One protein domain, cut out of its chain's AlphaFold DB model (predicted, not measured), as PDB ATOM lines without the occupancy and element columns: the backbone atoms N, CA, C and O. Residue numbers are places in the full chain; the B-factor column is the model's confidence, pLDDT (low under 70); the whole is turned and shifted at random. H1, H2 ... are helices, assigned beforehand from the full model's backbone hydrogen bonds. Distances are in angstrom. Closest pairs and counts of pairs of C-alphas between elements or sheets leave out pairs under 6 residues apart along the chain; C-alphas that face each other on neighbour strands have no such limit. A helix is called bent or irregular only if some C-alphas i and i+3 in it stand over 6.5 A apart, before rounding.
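AT A GLANCE: This is residues 8 to 144 of the 219 residues of an uncharacterized protein of Talaromyces islandicus (UniProt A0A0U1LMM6). Helix H3 is the core of an all-helix domain: H1 and H4 pack on it from opposite sides, H6 runs side by side with it, H2 is opposite H6, and H7 folds back over H6 and H4 at the far side. Short H5 sits at the start of H6, and residues 8 to 13 stick out. The printed part has 137 residues with seven named helices, H1 to H7 in chain order, and no named strand. It is compact, with a radius of gyration of the C-alphas of 14.7 A and spans of 42 by 34 by 29 A.

HOW THE PARTS SIT: Start with H1, residues 18 to 27; it touches H3, residues 65 to 77, at a steep tilt of 41 degrees, and the closest C-alphas, of Asp 19 and Ile 67, are 5.0 A apart. H2, residues 32 to 43, is close to H3 but not clearly touching, the closest C-alphas being those of Leu 39 and Phe 75, 7.2 A. With residues 87 to 91 alone, H4, residues 85 to 97, touches H3 at a steep tilt of 50 degrees, closest at C-alphas 65 and 91, 6.6 A. H5, residues 99 to 102, touches H6, residues 110 to 123, closest at C-alphas 101 and 110, 4.7 A. H3 and H6, the two hubs, touch at a shallow tilt of 8 degrees, the same way, closest at C-alphas 73 and 120, 4.5 A. H6 and H7, residues 127 to 142, form a helical hairpin at 29 degrees, closest at C-alphas 121 and 130, 6.2 A. H7 also touches H4, closest at C-alphas 136 and 96, 6.9 A. Every O i to N i+4 pair is within hydrogen-bond range in H1, H2, H3, H4 and H6; H7 has 10 of 12, and H5 is too short for such a pair.

IN THESE COORDINATES: Find C-alpha 18 at (266.799, 1.677, 55.803), where H1 begins; it is 14.0 A long and H2 16.9 A. H3 starts at C-alpha 65, (259.835, 10.822, 59.078), and is 18.0 A long; H4 is 18.4 A, H5 7.4 A and H6 21.0 A. H7, 22.0 A, has a kink of 36 degrees near residue 134 and ends at C-alpha 142, (242.202, 17.604, 51.328). H5 is irregular, with C-alphas 99 and 102 7.4 A apart, and H7 only just, with C-alphas 132 and 135 6.9 A apart.

THE WHOLE: Look at Asp 12 and Glu 131, whose C-alphas, the two farthest apart, are 45.3 A from each other. The printed part has no cut, and the link from H2 to H3, residues 44 to 64, is long. Mean pLDDT of the printed part is 95.4, and residues 8 to 13 are under 70.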
ATOM      1  N   LYS A   8     278.550   9.853  44.565       64.19
ATOM      2  CA  LYS A   8     278.445  11.288  44.256       64.19
ATOM      3  C   LYS A   8     277.812  12.030  45.423       64.19
ATOM      4  O   LYS A   8     276.801  11.593  45.961       64.19
ATOM      5  N   TYR A   9     278.388  13.184  45.768       63.12
ATOM      6  CA  TYR A   9     277.899  14.077  46.833       63.12
ATOM      7  C   TYR A   9     277.866  13.437  48.229       63.12
ATOM      8  O   TYR A   9     277.061  13.820  49.081       63.12
ATOM      9  N   THR A  10     278.752  12.467  48.457       63.41
ATOM     10  CA  THR A  10     278.837  11.685  49.687       63.41
ATOM     11  C   THR A  10     280.273  11.195  49.946       63.41
ATOM     12  O   THR A  10     281.164  11.515  49.164       63.41
ATOM     13  N   SER A  11     280.513  10.495  51.059       64.06
ATOM     14  CA  SER A  11     281.805   9.888  51.410       64.06
ATOM     15  C   SER A  11     282.160   8.696  50.514       64.06
ATOM     16  O   SER A  11     281.271   8.037  49.980       64.06
ATOM     17  N   ASP A  12     283.458   8.388  50.408       64.06
ATOM     18  CA  ASP A  12     284.004   7.288  49.586       64.06
ATOM     19  C   ASP A  12     283.386   5.915  49.914       64.06
ATOM     20  O   ASP A  12     283.250   5.060  49.041       64.06
ATOM     21  N   ALA A  13     282.959   5.725  51.165       69.31
ATOM     22  CA  ALA A  13     282.036   4.677  51.575       69.31
ATOM     23  C   ALA A  13     280.781   5.340  52.155       69.31
ATOM     24  O   ALA A  13     280.873   6.112  53.116       69.31
ATOM     25  N   TYR A  14     279.616   5.072  51.567       78.00
ATOM     26  CA  TYR A  14     278.325   5.508  52.095       78.00
ATOM     27  C   TYR A  14     277.583   4.287  52.636       78.00
ATOM     28  O   TYR A  14     277.507   3.292  51.913       78.00
ATOM     29  N   PRO A  15     277.084   4.323  53.884       87.81
ATOM     30  CA  PRO A  15     276.422   3.167  54.465       87.81
ATOM     31  C   PRO A  15     275.104   2.888  53.754       87.81
ATOM     32  O   PRO A  15     274.452   3.809  53.248       87.81
ATOM     33  N   ASP A  16     274.704   1.623  53.786       93.19
ATOM     34  CA  ASP A  16     273.364   1.225  53.392       93.19
ATOM     35  C   ASP A  16     272.326   1.918  54.288       93.19
ATOM     36  O   ASP A  16     272.559   2.201  55.472       93.19
ATOM     37  N   ASP A  17     271.172   2.224  53.703       95.38
ATOM     38  CA  ASP A  17     270.102   2.956  54.366       95.38
ATOM     39  C   ASP A  17     268.816   2.125  54.469       95.38
ATOM     40  O   ASP A  17     268.527   1.243  53.645       95.38
ATOM     41  N   LEU A  18     268.042   2.389  55.521       97.38
ATOM     42  CA  LEU A  18     266.799   1.677  55.803       97.38
ATOM     43  C   LEU A  18     265.685   2.063  54.813       97.38
ATOM     44  O   LEU A  18     264.753   1.278  54.632       97.38
ATOM     45  N   ASP A  19     265.782   3.217  54.138       96.25
ATOM     46  CA  ASP A  19     264.795   3.708  53.164       96.25
ATOM     47  C   ASP A  19     264.800   2.869  51.881       96.25
ATOM     48  O   ASP A  19     263.807   2.224  51.533       96.25
ATOM     49  N   THR A  20     265.950   2.819  51.214       95.25
ATOM     50  CA  THR A  20     266.214   2.056  49.994       95.25
ATOM     51  C   THR A  20     266.028   0.569  50.248       95.25
ATOM     52  O   THR A  20     265.414  -0.120  49.430       95.25
ATOM     53  N   THR A  21     266.492   0.072  51.399       97.81
ATOM     54  CA  THR A  21     266.296  -1.330  51.793       97.81
ATOM     55  C   THR A  21     264.809  -1.645  51.916       97.81
ATOM     56  O   THR A  21     264.325  -2.589  51.290       97.81
ATOM     57  N   SER A  22     264.048  -0.809  52.629       98.12
ATOM     58  CA  SER A  22     262.601  -0.990  52.783       98.12
ATOM     59  C   SER A  22     261.863  -0.910  51.445       98.12
ATOM     60  O   SER A  22     261.048  -1.781  51.143       98.12
ATOM     61  N   LEU A  23     262.176   0.066  50.586       95.81
ATOM     62  CA  LEU A  23     261.605   0.166  49.234       95.81
ATOM     63  C   LEU A  23     261.925  -1.056  48.373       95.81
ATOM     64  O   LEU A  23     261.031  -1.568  47.691       95.81
ATOM     65  N   GLY A  24     263.166  -1.537  48.415       97.06
ATOM     66  CA  GLY A  24     263.607  -2.724  47.690       97.06
ATOM     67  C   GLY A  24     262.815  -3.962  48.101       97.06
ATOM     68  O   GLY A  24     262.212  -4.608  47.246       97.06
ATOM     69  N   LEU A  25     262.726  -4.234  49.405       97.50
ATOM     70  CA  LEU A  25     261.997  -5.387  49.951       97.50
ATOM     71  C   LEU A  25     260.477  -5.284  49.740       97.50
ATOM     72  O   LEU A  25     259.795  -6.291  49.542       97.50
ATOM     73  N   LEU A  26     259.921  -4.069  49.743       96.31
ATOM     74  CA  LEU A  26     258.507  -3.842  49.439       96.31
ATOM     75  C   LEU A  26     258.176  -4.117  47.965       96.31
ATOM     76  O   LEU A  26     257.080  -4.619  47.694       96.31
ATOM     77  N   THR A  27     259.096  -3.791  47.053       95.25
ATOM     78  CA  THR A  27     258.885  -3.803  45.594       95.25
ATOM     79  C   THR A  27     259.269  -5.135  44.953       95.25
ATOM     80  O   THR A  27     258.539  -5.637  44.103       95.25
ATOM     81  N   ILE A  28     260.398  -5.714  45.363       95.38
ATOM     82  CA  ILE A  28     260.929  -6.985  44.857       95.38
ATOM     83  C   ILE A  28     261.216  -7.875  46.076       95.38
ATOM     84  O   ILE A  28     262.368  -7.996  46.495       95.38
ATOM     85  N   PRO A  29     260.169  -8.439  46.709       92.25
ATOM     86  CA  PRO A  29     260.334  -9.191  47.944       92.25
ATOM     87  C   PRO A  29     261.143 -10.474  47.687       92.25
ATOM     88  O   PRO A  29     260.768 -11.252  46.804       92.25
ATOM     89  N   PRO A  30     262.236 -10.716  48.435       94.88
ATOM     90  CA  PRO A  30     262.923 -12.001  48.428       94.88
ATOM     91  C   PRO A  30     262.117 -13.036  49.231       94.88
ATOM     92  O   PRO A  30     260.957 -12.813  49.589       94.88
ATOM     93  N   ASP A  31     262.742 -14.175  49.532       96.94
ATOM     94  CA  ASP A  31     262.178 -15.148  50.464       96.94
ATOM     95  C   ASP A  31     261.792 -14.467  51.798       96.94
ATOM     96  O   ASP A  31     262.595 -13.692  52.337       96.94
ATOM     97  N   PRO A  32     260.589 -14.725  52.351       96.69
ATOM     98  CA  PRO A  32     260.152 -14.128  53.609       96.69
ATOM     99  C   PRO A  32     261.146 -14.294  54.762       96.69
ATOM    100  O   PRO A  32     261.284 -13.370  55.558       96.69
ATOM    101  N   ALA A  33     261.880 -15.408  54.843       97.75
ATOM    102  CA  ALA A  33     262.886 -15.617  55.884       97.75
ATOM    103  C   ALA A  33     264.020 -14.584  55.806       97.75
ATOM    104  O   ALA A  33     264.474 -14.084  56.835       97.75
ATOM    105  N   VAL A  34     264.431 -14.205  54.590       98.12
ATOM    106  CA  VAL A  34     265.415 -13.132  54.377       98.12
ATOM    107  C   VAL A  34     264.844 -11.796  54.838       98.12
ATOM    108  O   VAL A  34     265.536 -11.033  55.502       98.12
ATOM    109  N   VAL A  35     263.572 -11.518  54.535       98.19
ATOM    110  CA  VAL A  35     262.935 -10.270  54.976       98.19
ATOM    111  C   VAL A  35     262.847 -10.199  56.494       98.19
ATOM    112  O   VAL A  35     263.228  -9.186  57.066       98.19
ATOM    113  N   HIS A  36     262.401 -11.269  57.153       98.44
ATOM    114  CA  HIS A  36     262.330 -11.316  58.611       98.44
ATOM    115  C   HIS A  36     263.707 -11.138  59.259       98.44
ATOM    116  O   HIS A  36     263.809 -10.355  60.197       98.44
ATOM    117  N   SER A  37     264.758 -11.750  58.703       98.44
ATOM    118  CA  SER A  37     266.132 -11.543  59.173       98.44
ATOM    119  C   SER A  37     266.594 -10.087  59.048       98.44
ATOM    120  O   SER A  37     267.289  -9.600  59.931       98.44
ATOM    121  N   ILE A  38     266.223  -9.385  57.972       98.44
ATOM    122  CA  ILE A  38     266.564  -7.963  57.803       98.44
ATOM    123  C   ILE A  38     265.735  -7.090  58.755       98.44
ATOM    124  O   ILE A  38     266.246  -6.112  59.290       98.44
ATOM    125  N   LEU A  39     264.465  -7.433  58.989       98.62
ATOM    126  CA  LEU A  39     263.628  -6.746  59.973       98.62
ATOM    127  C   LEU A  39     264.207  -6.868  61.387       98.62
ATOM    128  O   LEU A  39     264.204  -5.880  62.111       98.62
ATOM    129  N   ASP A  40     264.743  -8.038  61.750       98.69
ATOM    130  CA  ASP A  40     265.448  -8.230  63.024       98.69
ATOM    131  C   ASP A  40     266.676  -7.316  63.118       98.69
ATOM    132  O   ASP A  40     266.852  -6.627  64.117       98.69
ATOM    133  N   GLU A  41     267.480  -7.239  62.053       98.31
ATOM    134  CA  GLU A  41     268.639  -6.342  62.000       98.31
ATOM    135  C   GLU A  41     268.236  -4.861  62.099       98.31
ATOM    136  O   GLU A  41     268.893  -4.091  62.792       98.31
ATOM    137  N   MET A  42     267.138  -4.437  61.463       98.44
ATOM    138  CA  MET A  42     266.656  -3.049  61.544       98.44
ATOM    139  C   MET A  42     266.331  -2.613  62.981       98.44
ATOM    140  O   MET A  42     266.495  -1.434  63.301       98.44
ATOM    141  N   LEU A  43     265.917  -3.536  63.858       98.31
ATOM    142  CA  LEU A  43     265.641  -3.236  65.270       98.31
ATOM    143  C   LEU A  43     266.908  -2.880  66.064       98.31
ATOM    144  O   LEU A  43     266.814  -2.189  67.076       98.31
ATOM    145  N   ASP A  44     268.095  -3.262  65.585       97.69
ATOM    146  CA  ASP A  44     269.367  -2.849  66.190       97.69
ATOM    147  C   ASP A  44     269.710  -1.372  65.919       97.69
ATOM    148  O   ASP A  44     270.665  -0.845  66.507       97.69
ATOM    149  N   TYR A  45     268.946  -0.701  65.046       97.75
ATOM    150  CA  TYR A  45     269.129   0.688  64.613       97.75
ATOM    151  C   TYR A  45     267.952   1.575  65.029       97.75
ATOM    152  O   TYR A  45     267.445   2.385  64.252       97.75
ATOM    153  N   ILE A  46     267.540   1.438  66.286       97.19
ATOM    154  CA  ILE A  46     266.581   2.316  66.961       97.19
ATOM    155  C   ILE A  46     267.361   3.277  67.873       97.19
ATOM    156  O   ILE A  46     268.371   2.895  68.470       97.19
ATOM    157  N   ASP A  47     266.968   4.548  67.915       95.81
ATOM    158  CA  ASP A  47     267.559   5.542  68.815       95.81
ATOM    159  C   ASP A  47     266.969   5.495  70.237       95.81
ATOM    160  O   ASP A  47     266.136   4.655  70.572       95.81
ATOM    161  N   GLU A  48     267.439   6.387  71.107       95.94
ATOM    162  CA  GLU A  48     266.998   6.460  72.505       95.94
ATOM    163  C   GLU A  48     265.526   6.869  72.681       95.94
ATOM    164  O   GLU A  48     264.940   6.575  73.722       95.94
ATOM    165  N   ASP A  49     264.924   7.482  71.657       96.31
ATOM    166  CA  ASP A  49     263.520   7.898  71.626       96.31
ATOM    167  C   ASP A  49     262.610   6.835  70.974       96.31
ATOM    168  O   ASP A  49     261.419   7.077  70.763       96.31
ATOM    169  N   GLY A  50     263.151   5.662  70.619       96.94
ATOM    170  CA  GLY A  50     262.388   4.586  69.985       96.94
ATOM    171  C   GLY A  50     262.143   4.794  68.483       96.94
ATOM    172  O   GLY A  50     261.269   4.143  67.896       96.94
ATOM    173  N   ASN A  51     262.901   5.687  67.835       97.69
ATOM    174  CA  ASN A  51     262.790   5.970  66.407       97.69
ATOM    175  C   ASN A  51     263.833   5.217  65.584       97.69
ATOM    176  O   ASN A  51     265.023   5.191  65.899       97.69
ATOM    177  N   VAL A  52     263.388   4.647  64.465       97.06
ATOM    178  CA  VAL A  52     264.284   3.999  63.500       97.06
ATOM    179  C   VAL A  52     265.236   5.010  62.860       97.06
ATOM    180  O   VAL A  52     264.825   6.068  62.367       97.06
ATOM    181  N   GLN A  53     266.518   4.667  62.841       97.19
ATOM    182  CA  GLN A  53     267.553   5.462  62.197       97.19
ATOM    183  C   GLN A  53     267.525   5.268  60.677       97.19
ATOM    184  O   GLN A  53     267.033   4.280  60.143       97.19
ATOM    185  N   ALA A  54     268.076   6.232  59.952       96.06
ATOM    186  CA  ALA A  54     268.099   6.236  58.500       96.06
ATOM    187  C   ALA A  54     269.118   5.248  57.919       96.06
ATOM    188  O   ALA A  54     268.937   4.801  56.794       96.06
ATOM    189  N   TYR A  55     270.186   4.927  58.654       96.31
ATOM    190  CA  TYR A  55     271.327   4.159  58.154       96.31
ATOM    191  C   TYR A  55     271.593   2.921  59.005       96.31
ATOM    192  O   TYR A  55     271.440   2.976  60.226       96.31
ATOM    193  N   PHE A  56     272.126   1.870  58.377       95.69
ATOM    194  CA  PHE A  56     272.770   0.739  59.056       95.69
ATOM    195  C   PHE A  56     274.158   1.144  59.598       95.69
ATOM    196  O   PHE A  56     275.176   0.504  59.347       95.69
ATOM    197  N   ASP A  57     274.221   2.278  60.300       94.56
ATOM    198  CA  ASP A  57     275.448   2.860  60.837       94.56
ATOM    199  C   ASP A  57     275.145   3.710  62.078       94.56
ATOM    200  O   ASP A  57     274.695   4.856  61.988       94.56
ATOM    201  N   LYS A  58     275.468   3.161  63.254       93.00
ATOM    202  CA  LYS A  58     275.246   3.810  64.557       93.00
ATOM    203  C   LYS A  58     276.064   5.092  64.746       93.00
ATOM    204  O   LYS A  58     275.734   5.903  65.606       93.00
ATOM    205  N   SER A  59     277.115   5.312  63.952       92.12
ATOM    206  CA  SER A  59     277.873   6.570  63.973       92.12
ATOM    207  C   SER A  59     277.139   7.719  63.264       92.12
ATOM    208  O   SER A  59     277.528   8.884  63.388       92.12
ATOM    209  N   ARG A  60     276.043   7.416  62.553       89.94
ATOM    210  CA  ARG A  60     275.211   8.376  61.819       89.94
ATOM    211  C   ARG A  60     273.755   8.323  62.308       89.94
ATOM    212  O   ARG A  60     272.870   8.031  61.502       89.94
ATOM    213  N   PRO A  61     273.475   8.699  63.574       91.81
ATOM    214  CA  PRO A  61     272.148   8.604  64.182       91.81
ATOM    215  C   PRO A  61     271.212   9.681  63.623       91.81
ATOM    216  O   PRO A  61     270.999  10.746  64.202       91.81
ATOM    217  N   ARG A  62     270.731   9.469  62.401       95.06
ATOM    218  CA  ARG A  62     269.814  10.367  61.702       95.06
ATOM    219  C   ARG A  62     268.446   9.725  61.684       95.06
ATOM    220  O   ARG A  62     268.339   8.590  61.259       95.06
ATOM    221  N   VAL A  63     267.425  10.485  62.043       96.81
ATOM    222  CA  VAL A  63     266.025  10.077  61.928       96.81
ATOM    223  C   VAL A  63     265.339  10.984  60.910       96.81
ATOM    224  O   VAL A  63     265.650  12.176  60.816       96.81
ATOM    225  N   ASP A  64     264.438  10.418  60.112       97.94
ATOM    226  CA  ASP A  64     263.638  11.146  59.129       97.94
ATOM    227  C   ASP A  64     262.257  10.504  58.988       97.94
ATOM    228  O   ASP A  64     262.143   9.295  58.811       97.94
ATOM    229  N   ALA A  65     261.204  11.318  59.028       98.12
ATOM    230  CA  ALA A  65     259.835  10.822  59.078       98.12
ATOM    231  C   ALA A  65     259.415  10.030  57.829       98.12
ATOM    232  O   ALA A  65     258.630   9.092  57.936       98.12
ATOM    233  N   VAL A  66     259.917  10.383  56.642       98.19
ATOM    234  CA  VAL A  66     259.564   9.661  55.407       98.19
ATOM    235  C   VAL A  66     260.279   8.310  55.355       98.19
ATOM    236  O   VAL A  66     259.668   7.315  54.966       98.19
ATOM    237  N   ILE A  67     261.525   8.255  55.835       98.12
ATOM    238  CA  ILE A  67     262.274   6.999  55.976       98.12
ATOM    239  C   ILE A  67     261.578   6.090  56.991       98.12
ATOM    240  O   ILE A  67     261.282   4.933  56.691       98.12
ATOM    241  N   SER A  68     261.217   6.625  58.160       98.50
ATOM    242  CA  SER A  68     260.483   5.880  59.184       98.50
ATOM    243  C   SER A  68     259.142   5.351  58.673       98.50
ATOM    244  O   SER A  68     258.780   4.221  58.983       98.50
ATOM    245  N   LEU A  69     258.424   6.101  57.827       98.62
ATOM    246  CA  LEU A  69     257.204   5.611  57.176       98.62
ATOM    247  C   LEU A  69     257.454   4.408  56.265       98.62
ATOM    248  O   LEU A  69     256.629   3.495  56.226       98.62
ATOM    249  N   ASN A  70     258.563   4.386  55.529       98.31
ATOM    250  CA  ASN A  70     258.928   3.247  54.690       98.31
ATOM    251  C   ASN A  70     259.255   2.006  55.524       98.31
ATOM    252  O   ASN A  70     258.770   0.918  55.204       98.31
ATOM    253  N   VAL A  71     260.005   2.180  56.613       98.69
ATOM    254  CA  VAL A  71     260.314   1.099  57.560       98.69
ATOM    255  C   VAL A  71     259.029   0.574  58.199       98.69
ATOM    256  O   VAL A  71     258.744  -0.615  58.097       98.69
ATOM    257  N   LEU A  72     258.176   1.449  58.744       98.62
ATOM    258  CA  LEU A  72     256.866   1.062  59.280       98.62
ATOM    259  C   LEU A  72     256.016   0.330  58.236       98.62
ATOM    260  O   LEU A  72     255.395  -0.682  58.547       98.62
ATOM    261  N   THR A  73     256.009   0.793  56.982       98.62
ATOM    262  CA  THR A  73     255.282   0.127  55.888       98.62
ATOM    263  C   THR A  73     255.782  -1.305  55.693       98.62
ATOM    264  O   THR A  73     254.970  -2.217  55.530       98.62
ATOM    265  N   LEU A  74     257.098  -1.531  55.739       98.56
ATOM    266  CA  LEU A  74     257.675  -2.872  55.664       98.56
ATOM    267  C   LEU A  74     257.276  -3.721  56.881       98.56
ATOM    268  O   LEU A  74     256.739  -4.810  56.695       98.56
ATOM    269  N   PHE A  75     257.451  -3.218  58.104       98.50
ATOM    270  CA  PHE A  75     257.069  -3.941  59.324       98.50
ATOM    271  C   PHE A  75     255.580  -4.322  59.320       98.50
ATOM    272  O   PHE A  75     255.236  -5.477  59.573       98.50
ATOM    273  N   HIS A  76     254.686  -3.403  58.950       98.19
ATOM    274  CA  HIS A  76     253.253  -3.685  58.842       98.19
ATOM    275  C   HIS A  76     252.928  -4.716  57.754       98.19
ATOM    276  O   HIS A  76     252.128  -5.614  58.011       98.19
ATOM    277  N   LYS A  77     253.578  -4.654  56.581       97.56
ATOM    278  CA  LYS A  77     253.386  -5.646  55.504       97.56
ATOM    279  C   LYS A  77     253.679  -7.078  55.970       97.56
ATOM    280  O   LYS A  77     253.032  -8.006  55.498       97.56
ATOM    281  N   TYR A  78     254.631  -7.250  56.886       97.19
ATOM    282  CA  TYR A  78     255.036  -8.553  57.425       97.19
ATOM    283  C   TYR A  78     254.438  -8.857  58.812       97.19
ATOM    284  O   TYR A  78     254.906  -9.765  59.493       97.19
ATOM    285  N   GLY A  79     253.399  -8.127  59.241       96.56
ATOM    286  CA  GLY A  79     252.681  -8.392  60.498       96.56
ATOM    287  C   GLY A  79     253.439  -8.003  61.775       96.56
ATOM    288  O   GLY A  79     253.040  -8.384  62.873       96.56
ATOM    289  N   ARG A  80     254.516  -7.226  61.644       97.56
ATOM    290  CA  ARG A  80     255.448  -6.844  62.720       97.56
ATOM    291  C   ARG A  80     255.347  -5.375  63.134       97.56
ATOM    292  O   ARG A  80     256.166  -4.887  63.895       97.56
ATOM    293  N   GLY A  81     254.323  -4.653  62.671       96.56
ATOM    294  CA  GLY A  81     254.143  -3.222  62.970       96.56
ATOM    295  C   GLY A  81     254.162  -2.863  64.465       96.56
ATOM    296  O   GLY A  81     254.619  -1.788  64.836       96.56
ATOM    297  N   HIS A  82     253.735  -3.791  65.326       96.69
ATOM    298  CA  HIS A  82     253.713  -3.633  66.783       96.69
ATOM    299  C   HIS A  82     255.102  -3.502  67.434       96.69
ATOM    300  O   HIS A  82     255.182  -3.114  68.595       96.69
ATOM    301  N   GLU A  83     256.179  -3.821  66.715       98.25
ATOM    302  CA  GLU A  83     257.556  -3.767  67.224       98.25
ATOM    303  C   GLU A  83     258.161  -2.358  67.172       98.25
ATOM    304  O   GLU A  83     259.213  -2.123  67.757       98.25
ATOM    305  N   LEU A  84     257.484  -1.405  66.518       98.19
ATOM    306  CA  LEU A  84     257.912  -0.005  66.405       98.19
ATOM    307  C   LEU A  84     256.846   0.979  66.940       98.19
ATOM    308  O   LEU A  84     256.438   1.899  66.217       98.19
ATOM    309  N   PRO A  85     256.359   0.813  68.187       97.62
ATOM    310  CA  PRO A  85     255.249   1.608  68.710       97.62
ATOM    311  C   PRO A  85     255.601   3.096  68.838       97.62
ATOM    312  O   PRO A  85     254.793   3.944  68.460       97.62
ATOM    313  N   ASP A  86     256.812   3.418  69.296       98.56
ATOM    314  CA  ASP A  86     257.252   4.802  69.511       98.56
ATOM    315  C   ASP A  86     257.458   5.542  68.186       98.56
ATOM    316  O   ASP A  86     256.970   6.660  68.011       98.56
ATOM    317  N   THR A  87     258.059   4.872  67.195       98.50
ATOM    318  CA  THR A  87     258.152   5.402  65.826       98.50
ATOM    319  C   THR A  87     256.755   5.691  65.259       98.50
ATOM    320  O   THR A  87     256.527   6.742  64.654       98.50
ATOM    321  N   MET A  88     255.785   4.790  65.456       98.25
ATOM    322  CA  MET A  88     254.412   4.995  64.983       98.25
ATOM    323  C   MET A  88     253.727   6.175  65.695       98.25
ATOM    324  O   MET A  88     253.055   6.988  65.051       98.25
ATOM    325  N   GLU A  89     253.924   6.321  67.003       98.56
ATOM    326  CA  GLU A  89     253.401   7.454  67.769       98.56
ATOM    327  C   GLU A  89     254.026   8.782  67.315       98.56
ATOM    328  O   GLU A  89     253.324   9.784  67.147       98.56
ATOM    329  N   TRP A  90     255.327   8.798  67.025       98.62
ATOM    330  CA  TRP A  90     256.016   9.964  66.474       98.62
ATOM    331  C   TRP A  90     255.433  10.395  65.121       98.62
ATOM    332  O   TRP A  90     255.100  11.570  64.928       98.62
ATOM    333  N   ILE A  91     255.203   9.445  64.208       98.62
ATOM    334  CA  ILE A  91     254.547   9.699  62.915       98.62
ATOM    335  C   ILE A  91     253.133  10.261  63.097       98.62
ATOM    336  O   ILE A  91     252.749  11.216  62.409       98.62
ATOM    337  N   TYR A  92     252.353   9.715  64.031       98.62
ATOM    338  CA  TYR A  92     251.023  10.240  64.332       98.62
ATOM    339  C   TYR A  92     251.082  11.691  64.822       98.62
ATOM    340  O   TYR A  92     250.341  12.551  64.333       98.62
ATOM    341  N   ASN A  93     252.011  11.997  65.725       98.56
ATOM    342  CA  ASN A  93     252.204  13.350  66.234       98.56
ATOM    343  C   ASN A  93     252.649  14.328  65.139       98.56
ATOM    344  O   ASN A  93     252.157  15.461  65.102       98.56
ATOM    345  N   ILE A  94     253.495  13.905  64.195       98.69
ATOM    346  CA  ILE A  94     253.849  14.714  63.018       98.69
ATOM    347  C   ILE A  94     252.607  15.042  62.181       98.69
ATOM    348  O   ILE A  94     252.430  16.198  61.778       98.69
ATOM    349  N   LEU A  95     251.732  14.060  61.937       98.75
ATOM    350  CA  LEU A  95     250.496  14.256  61.175       98.75
ATOM    351  C   LEU A  95     249.555  15.256  61.864       98.75
ATOM    352  O   LEU A  95     249.042  16.181  61.220       98.75
ATOM    353  N   LEU A  96     249.329  15.082  63.169       98.44
ATOM    354  CA  LEU A  96     248.435  15.943  63.943       98.44
ATOM    355  C   LEU A  96     248.913  17.394  63.945       98.44
ATOM    356  O   LEU A  96     248.131  18.298  63.628       98.44
ATOM    357  N   ASN A  97     250.201  17.588  64.227       98.38
ATOM    358  CA  ASN A  97     250.830  18.899  64.383       98.38
ATOM    359  C   ASN A  97     251.286  19.524  63.059       98.38
ATOM    360  O   ASN A  97     251.812  20.633  63.056       98.38
ATOM    361  N   ARG A  98     251.070  18.844  61.923       98.25
ATOM    362  CA  ARG A  98     251.455  19.314  60.579       98.25
ATOM    363  C   ARG A  98     252.963  19.572  60.439       98.25
ATOM    364  O   ARG A  98     253.374  20.389  59.615       98.25
ATOM    365  N   ALA A  99     253.796  18.876  61.214       98.25
ATOM    366  CA  ALA A  99     255.242  19.116  61.239       98.25
ATOM    367  C   ALA A  99     255.934  18.772  59.902       98.25
ATOM    368  O   ALA A  99     257.032  19.244  59.630       98.25
ATOM    369  N   TYR A 100     255.255  18.029  59.025       97.75
ATOM    370  CA  TYR A 100     255.708  17.673  57.679       97.75
ATOM    371  C   TYR A 100     255.573  18.804  56.639       97.75
ATOM    372  O   TYR A 100     256.006  18.640  55.502       97.75
ATOM    373  N   ILE A 101     254.937  19.942  56.960       97.12
ATOM    374  CA  ILE A 101     254.517  20.929  55.941       97.12
ATOM    375  C   ILE A 101     255.681  21.542  55.143       97.12
ATOM    376  O   ILE A 101     255.485  22.010  54.023       97.12
ATOM    377  N   LYS A 102     256.889  21.552  55.717       95.88
ATOM    378  CA  LYS A 102     258.122  22.048  55.084       95.88
ATOM    379  C   LYS A 102     259.008  20.927  54.529       95.88
ATOM    380  O   LYS A 102     260.161  21.190  54.207       95.88
ATOM    381  N   GLY A 103     258.476  19.711  54.418       95.88
ATOM    382  CA  GLY A 103     259.268  18.522  54.134       95.88
ATOM    383  C   GLY A 103     260.026  18.029  55.365       95.88
ATOM    384  O   GLY A 103     259.717  18.392  56.502       95.88
ATOM    385  N   THR A 104     261.012  17.177  55.122       95.69
ATOM    386  CA  THR A 104     261.901  16.593  56.126       95.69
ATOM    387  C   THR A 104     263.358  16.897  55.776       95.69
ATOM    388  O   THR A 104     263.651  17.770  54.958       95.69
ATOM    389  N   ARG A 105     264.310  16.206  56.410       93.12
ATOM    390  CA  ARG A 105     265.732  16.427  56.146       93.12
ATOM    391  C   ARG A 105     266.094  16.038  54.715       93.12
ATOM    392  O   ARG A 105     266.906  16.728  54.099       93.12
ATOM    393  N   TYR A 106     265.532  14.938  54.220       95.06
ATOM    394  CA  TYR A 106     265.862  14.391  52.902       95.06
ATOM    395  C   TYR A 106     264.779  14.626  51.852       95.06
ATOM    396  O   TYR A 106     265.082  14.536  50.665       95.06
ATOM    397  N   TYR A 107     263.554  14.974  52.251       95.94
ATOM    398  CA  TYR A 107     262.428  15.114  51.329       95.94
ATOM    399  C   TYR A 107     261.893  16.547  51.326       95.94
ATOM    400  O   TYR A 107     261.583  17.085  52.387       95.94
ATOM    401  N   PRO A 108     261.757  17.189  50.155       94.00
ATOM    402  CA  PRO A 108     261.602  18.644  50.065       94.00
ATOM    403  C   PRO A 108     260.219  19.190  50.446       94.00
ATOM    404  O   PRO A 108     260.074  20.395  50.637       94.00
ATOM    405  N   ASN A 109     259.181  18.352  50.497       95.56
ATOM    406  CA  ASN A 109     257.801  18.827  50.584       95.56
ATOM    407  C   ASN A 109     256.888  17.902  51.401       95.56
ATOM    408  O   ASN A 109     257.254  16.789  51.780       95.56
ATOM    409  N   ALA A 110     255.686  18.407  51.678       97.56
ATOM    410  CA  ALA A 110     254.668  17.746  52.484       97.56
ATOM    411  C   ALA A 110     254.126  16.464  51.838       97.56
ATOM    412  O   ALA A 110     253.711  15.534  52.534       97.56
ATOM    413  N   GLU A 111     254.093  16.432  50.508       97.94
ATOM    414  CA  GLU A 111     253.491  15.369  49.719       97.94
ATOM    415  C   GLU A 111     254.211  14.037  49.927       97.94
ATOM    416  O   GLU A 111     253.531  13.017  50.009       97.94
ATOM    417  N   TRP A 112     255.533  14.043  50.137       97.81
ATOM    418  CA  TRP A 112     256.299  12.840  50.485       97.81
ATOM    419  C   TRP A 112     255.766  12.151  51.741       97.81
ATOM    420  O   TRP A 112     255.434  10.966  51.705       97.81
ATOM    421  N   PHE A 113     255.611  12.904  52.830       98.69
ATOM    422  CA  PHE A 113     255.087  12.373  54.088       98.69
ATOM    423  C   PHE A 113     253.643  11.880  53.934       98.69
ATOM    424  O   PHE A 113     253.322  10.749  54.299       98.69
ATOM    425  N   LEU A 114     252.766  12.708  53.357       98.75
ATOM    426  CA  LEU A 114     251.343  12.382  53.235       98.75
ATOM    427  C   LEU A 114     251.107  11.161  52.341       98.75
ATOM    428  O   LEU A 114     250.332  10.275  52.700       98.75
ATOM    429  N   TYR A 115     251.790  11.083  51.197       98.50
ATOM    430  CA  TYR A 115     251.684   9.943  50.295       98.50
ATOM    431  C   TYR A 115     252.240   8.668  50.930       98.50
ATOM    432  O   TYR A 115     251.586   7.624  50.864       98.50
ATOM    433  N   TYR A 116     253.389   8.727  51.607       98.38
ATOM    434  CA  TYR A 116     253.971   7.544  52.248       98.38
ATOM    435  C   TYR A 116     253.109   7.036  53.403       98.38
ATOM    436  O   TYR A 116     252.977   5.825  53.572       98.38
ATOM    437  N   LEU A 117     252.411   7.921  54.116       98.62
ATOM    438  CA  LEU A 117     251.442   7.490  55.118       98.62
ATOM    439  C   LEU A 117     250.261   6.733  54.489       98.62
ATOM    440  O   LEU A 117     249.805   5.743  55.054       98.62
ATOM    441  N   THR A 118     249.816   7.098  53.277       98.50
ATOM    442  CA  THR A 118     248.824   6.271  52.560       98.50
ATOM    443  C   THR A 118     249.368   4.896  52.174       98.50
ATOM    444  O   THR A 118     248.610   3.929  52.157       98.50
ATOM    445  N   ARG A 119     250.672   4.772  51.890       98.00
ATOM    446  CA  ARG A 119     251.303   3.475  51.593       98.00
ATOM    447  C   ARG A 119     251.302   2.566  52.819       98.00
ATOM    448  O   ARG A 119     250.945   1.399  52.672       98.00
ATOM    449  N   LEU A 120     251.597   3.108  54.001       98.38
ATOM    450  CA  LEU A 120     251.480   2.388  55.271       98.38
ATOM    451  C   LEU A 120     250.053   1.864  55.491       98.38
ATOM    452  O   LEU A 120     249.857   0.672  55.720       98.38
ATOM    453  N   LEU A 121     249.039   2.727  55.354       98.12
ATOM    454  CA  LEU A 121     247.644   2.320  55.567       98.12
ATOM    455  C   LEU A 121     247.150   1.277  54.555       98.12
ATOM    456  O   LEU A 121     246.305   0.456  54.890       98.12
ATOM    457  N   ARG A 122     247.682   1.272  53.326       96.50
ATOM    458  CA  ARG A 122     247.331   0.271  52.302       96.50
ATOM    459  C   ARG A 122     247.793  -1.143  52.641       96.50
ATOM    460  O   ARG A 122     247.180  -2.085  52.149       96.50
ATOM    461  N   VAL A 123     248.886  -1.290  53.389       96.12
ATOM    462  CA  VAL A 123     249.463  -2.607  53.716       96.12
ATOM    463  C   VAL A 123     249.163  -3.050  55.141       96.12
ATOM    464  O   VAL A 123     249.288  -4.233  55.438       96.12
ATOM    465  N   SER A 124     248.786  -2.123  56.024       94.19
ATOM    466  CA  SER A 124     248.462  -2.457  57.404       94.19
ATOM    467  C   SER A 124     247.166  -3.259  57.490       94.19
ATOM    468  O   SER A 124     246.125  -2.837  56.990       94.19
ATOM    469  N   SER A 125     247.221  -4.390  58.190       90.12
ATOM    470  CA  SER A 125     246.046  -5.167  58.588       90.12
ATOM    471  C   SER A 125     245.478  -4.750  59.950       90.12
ATOM    472  O   SER A 125     244.538  -5.381  60.421       90.12
ATOM    473  N   ASP A 126     246.060  -3.738  60.604       92.44
ATOM    474  CA  ASP A 126     245.617  -3.236  61.907       92.44
ATOM    475  C   ASP A 126     244.460  -2.228  61.735       92.44
ATOM    476  O   ASP A 126     244.700  -1.095  61.293       92.44
ATOM    477  N   PRO A 127     243.210  -2.599  62.082       93.12
ATOM    478  CA  PRO A 127     242.062  -1.707  61.941       93.12
ATOM    479  C   PRO A 127     242.141  -0.506  62.887       93.12
ATOM    480  O   PRO A 127     241.714   0.585  62.513       93.12
ATOM    481  N   THR A 128     242.734  -0.661  64.074       94.19
ATOM    482  CA  THR A 128     242.869   0.422  65.052       94.19
ATOM    483  C   THR A 128     243.808   1.504  64.531       94.19
ATOM    484  O   THR A 128     243.513   2.695  64.664       94.19
ATOM    485  N   LEU A 129     244.899   1.115  63.863       94.50
ATOM    486  CA  LEU A 129     245.765   2.071  63.172       94.50
ATOM    487  C   LEU A 129     244.992   2.834  62.088       94.50
ATOM    488  O   LEU A 129     245.068   4.062  62.022       94.50
ATOM    489  N   VAL A 130     244.244   2.127  61.239       95.12
ATOM    490  CA  VAL A 130     243.494   2.750  60.136       95.12
ATOM    491  C   VAL A 130     242.458   3.737  60.670       95.12
ATOM    492  O   VAL A 130     242.417   4.881  60.211       95.12
ATOM    493  N   GLU A 131     241.675   3.348  61.676       96.56
ATOM    494  CA  GLU A 131     240.676   4.210  62.318       96.56
ATOM    495  C   GLU A 131     241.299   5.462  62.944       96.56
ATOM    496  O   GLU A 131     240.743   6.557  62.833       96.56
ATOM    497  N   ARG A 132     242.482   5.326  63.555       97.06
ATOM    498  CA  ARG A 132     243.199   6.436  64.195       97.06
ATOM    499  C   ARG A 132     243.803   7.417  63.185       97.06
ATOM    500  O   ARG A 132     243.747   8.628  63.395       97.06
ATOM    501  N   ILE A 133     244.408   6.916  62.108       98.06
ATOM    502  CA  ILE A 133     245.228   7.722  61.185       98.06
ATOM    503  C   ILE A 133     244.434   8.245  59.986       98.06
ATOM    504  O   ILE A 133     244.665   9.372  59.536       98.06
ATOM    505  N   GLN A 134     243.515   7.452  59.434       98.25
ATOM    506  CA  GLN A 134     242.859   7.789  58.171       98.25
ATOM    507  C   GLN A 134     242.055   9.100  58.242       98.25
ATOM    508  O   GLN A 134     242.191   9.904  57.314       98.25
ATOM    509  N   PRO A 135     241.263   9.390  59.299       98.44
ATOM    510  CA  PRO A 135     240.525  10.650  59.383       98.44
ATOM    511  C   PRO A 135     241.414  11.910  59.381       98.44
ATOM    512  O   PRO A 135     241.189  12.777  58.527       98.44
ATOM    513  N   PRO A 136     242.445  12.053  60.248       98.56
ATOM    514  CA  PRO A 136     243.324  13.216  60.175       98.56
ATOM    515  C   PRO A 136     244.093  13.269  58.852       98.56
ATOM    516  O   PRO A 136     244.206  14.352  58.280       98.56
ATOM    517  N   LEU A 137     244.545  12.132  58.310       98.81
ATOM    518  CA  LEU A 137     245.228  12.096  57.013       98.81
ATOM    519  C   LEU A 137     244.333  12.604  55.877       98.81
ATOM    520  O   LEU A 137     244.781  13.424  55.076       98.81
ATOM    521  N   ARG A 138     243.060  12.191  55.837       98.81
ATOM    522  CA  ARG A 138     242.074  12.687  54.866       98.81
ATOM    523  C   ARG A 138     241.973  14.208  54.906       98.81
ATOM    524  O   ARG A 138     242.055  14.842  53.857       98.81
ATOM    525  N   ASN A 139     241.855  14.787  56.098       98.69
ATOM    526  CA  ASN A 139     241.787  16.240  56.261       98.69
ATOM    527  C   ASN A 139     243.069  16.915  55.758       98.69
ATOM    528  O   ASN A 139     243.004  17.873  54.992       98.69
ATOM    529  N   ARG A 140     244.239  16.381  56.123       98.69
ATOM    530  CA  ARG A 140     245.539  16.927  55.709       98.69
ATOM    531  C   ARG A 140     245.787  16.856  54.207       98.69
ATOM    532  O   ARG A 140     246.370  17.784  53.657       98.69
ATOM    533  N   VAL A 141     245.351  15.791  53.542       98.75
ATOM    534  CA  VAL A 141     245.447  15.672  52.081       98.75
ATOM    535  C   VAL A 141     244.455  16.610  51.392       98.75
ATOM    536  O   VAL A 141     244.838  17.296  50.449       98.75
ATOM    537  N   ALA A 142     243.216  16.707  51.887       98.69
ATOM    538  CA  ALA A 142     242.202  17.604  51.328       98.69
ATOM    539  C   ALA A 142     242.635  19.080  51.371       98.69
ATOM    540  O   ALA A 142     242.464  19.798  50.394       98.69
ATOM    541  N   GLU A 143     243.273  19.516  52.461       98.31
ATOM    542  CA  GLU A 143     243.836  20.871  52.600       98.31
ATOM    543  C   GLU A 143     244.910  21.209  51.550       98.31
ATOM    544  O   GLU A 143     245.219  22.382  51.339       98.31
ATOM    545  N   ARG A 144     245.528  20.196  50.930       98.00
ATOM    546  CA  ARG A 144     246.596  20.373  49.939       98.00
ATOM    547  C   ARG A 144     246.087  20.393  48.504       98.00
ATOM    548  O   ARG A 144     246.875  20.739  47.632       98.00
TER     549      ARG A 144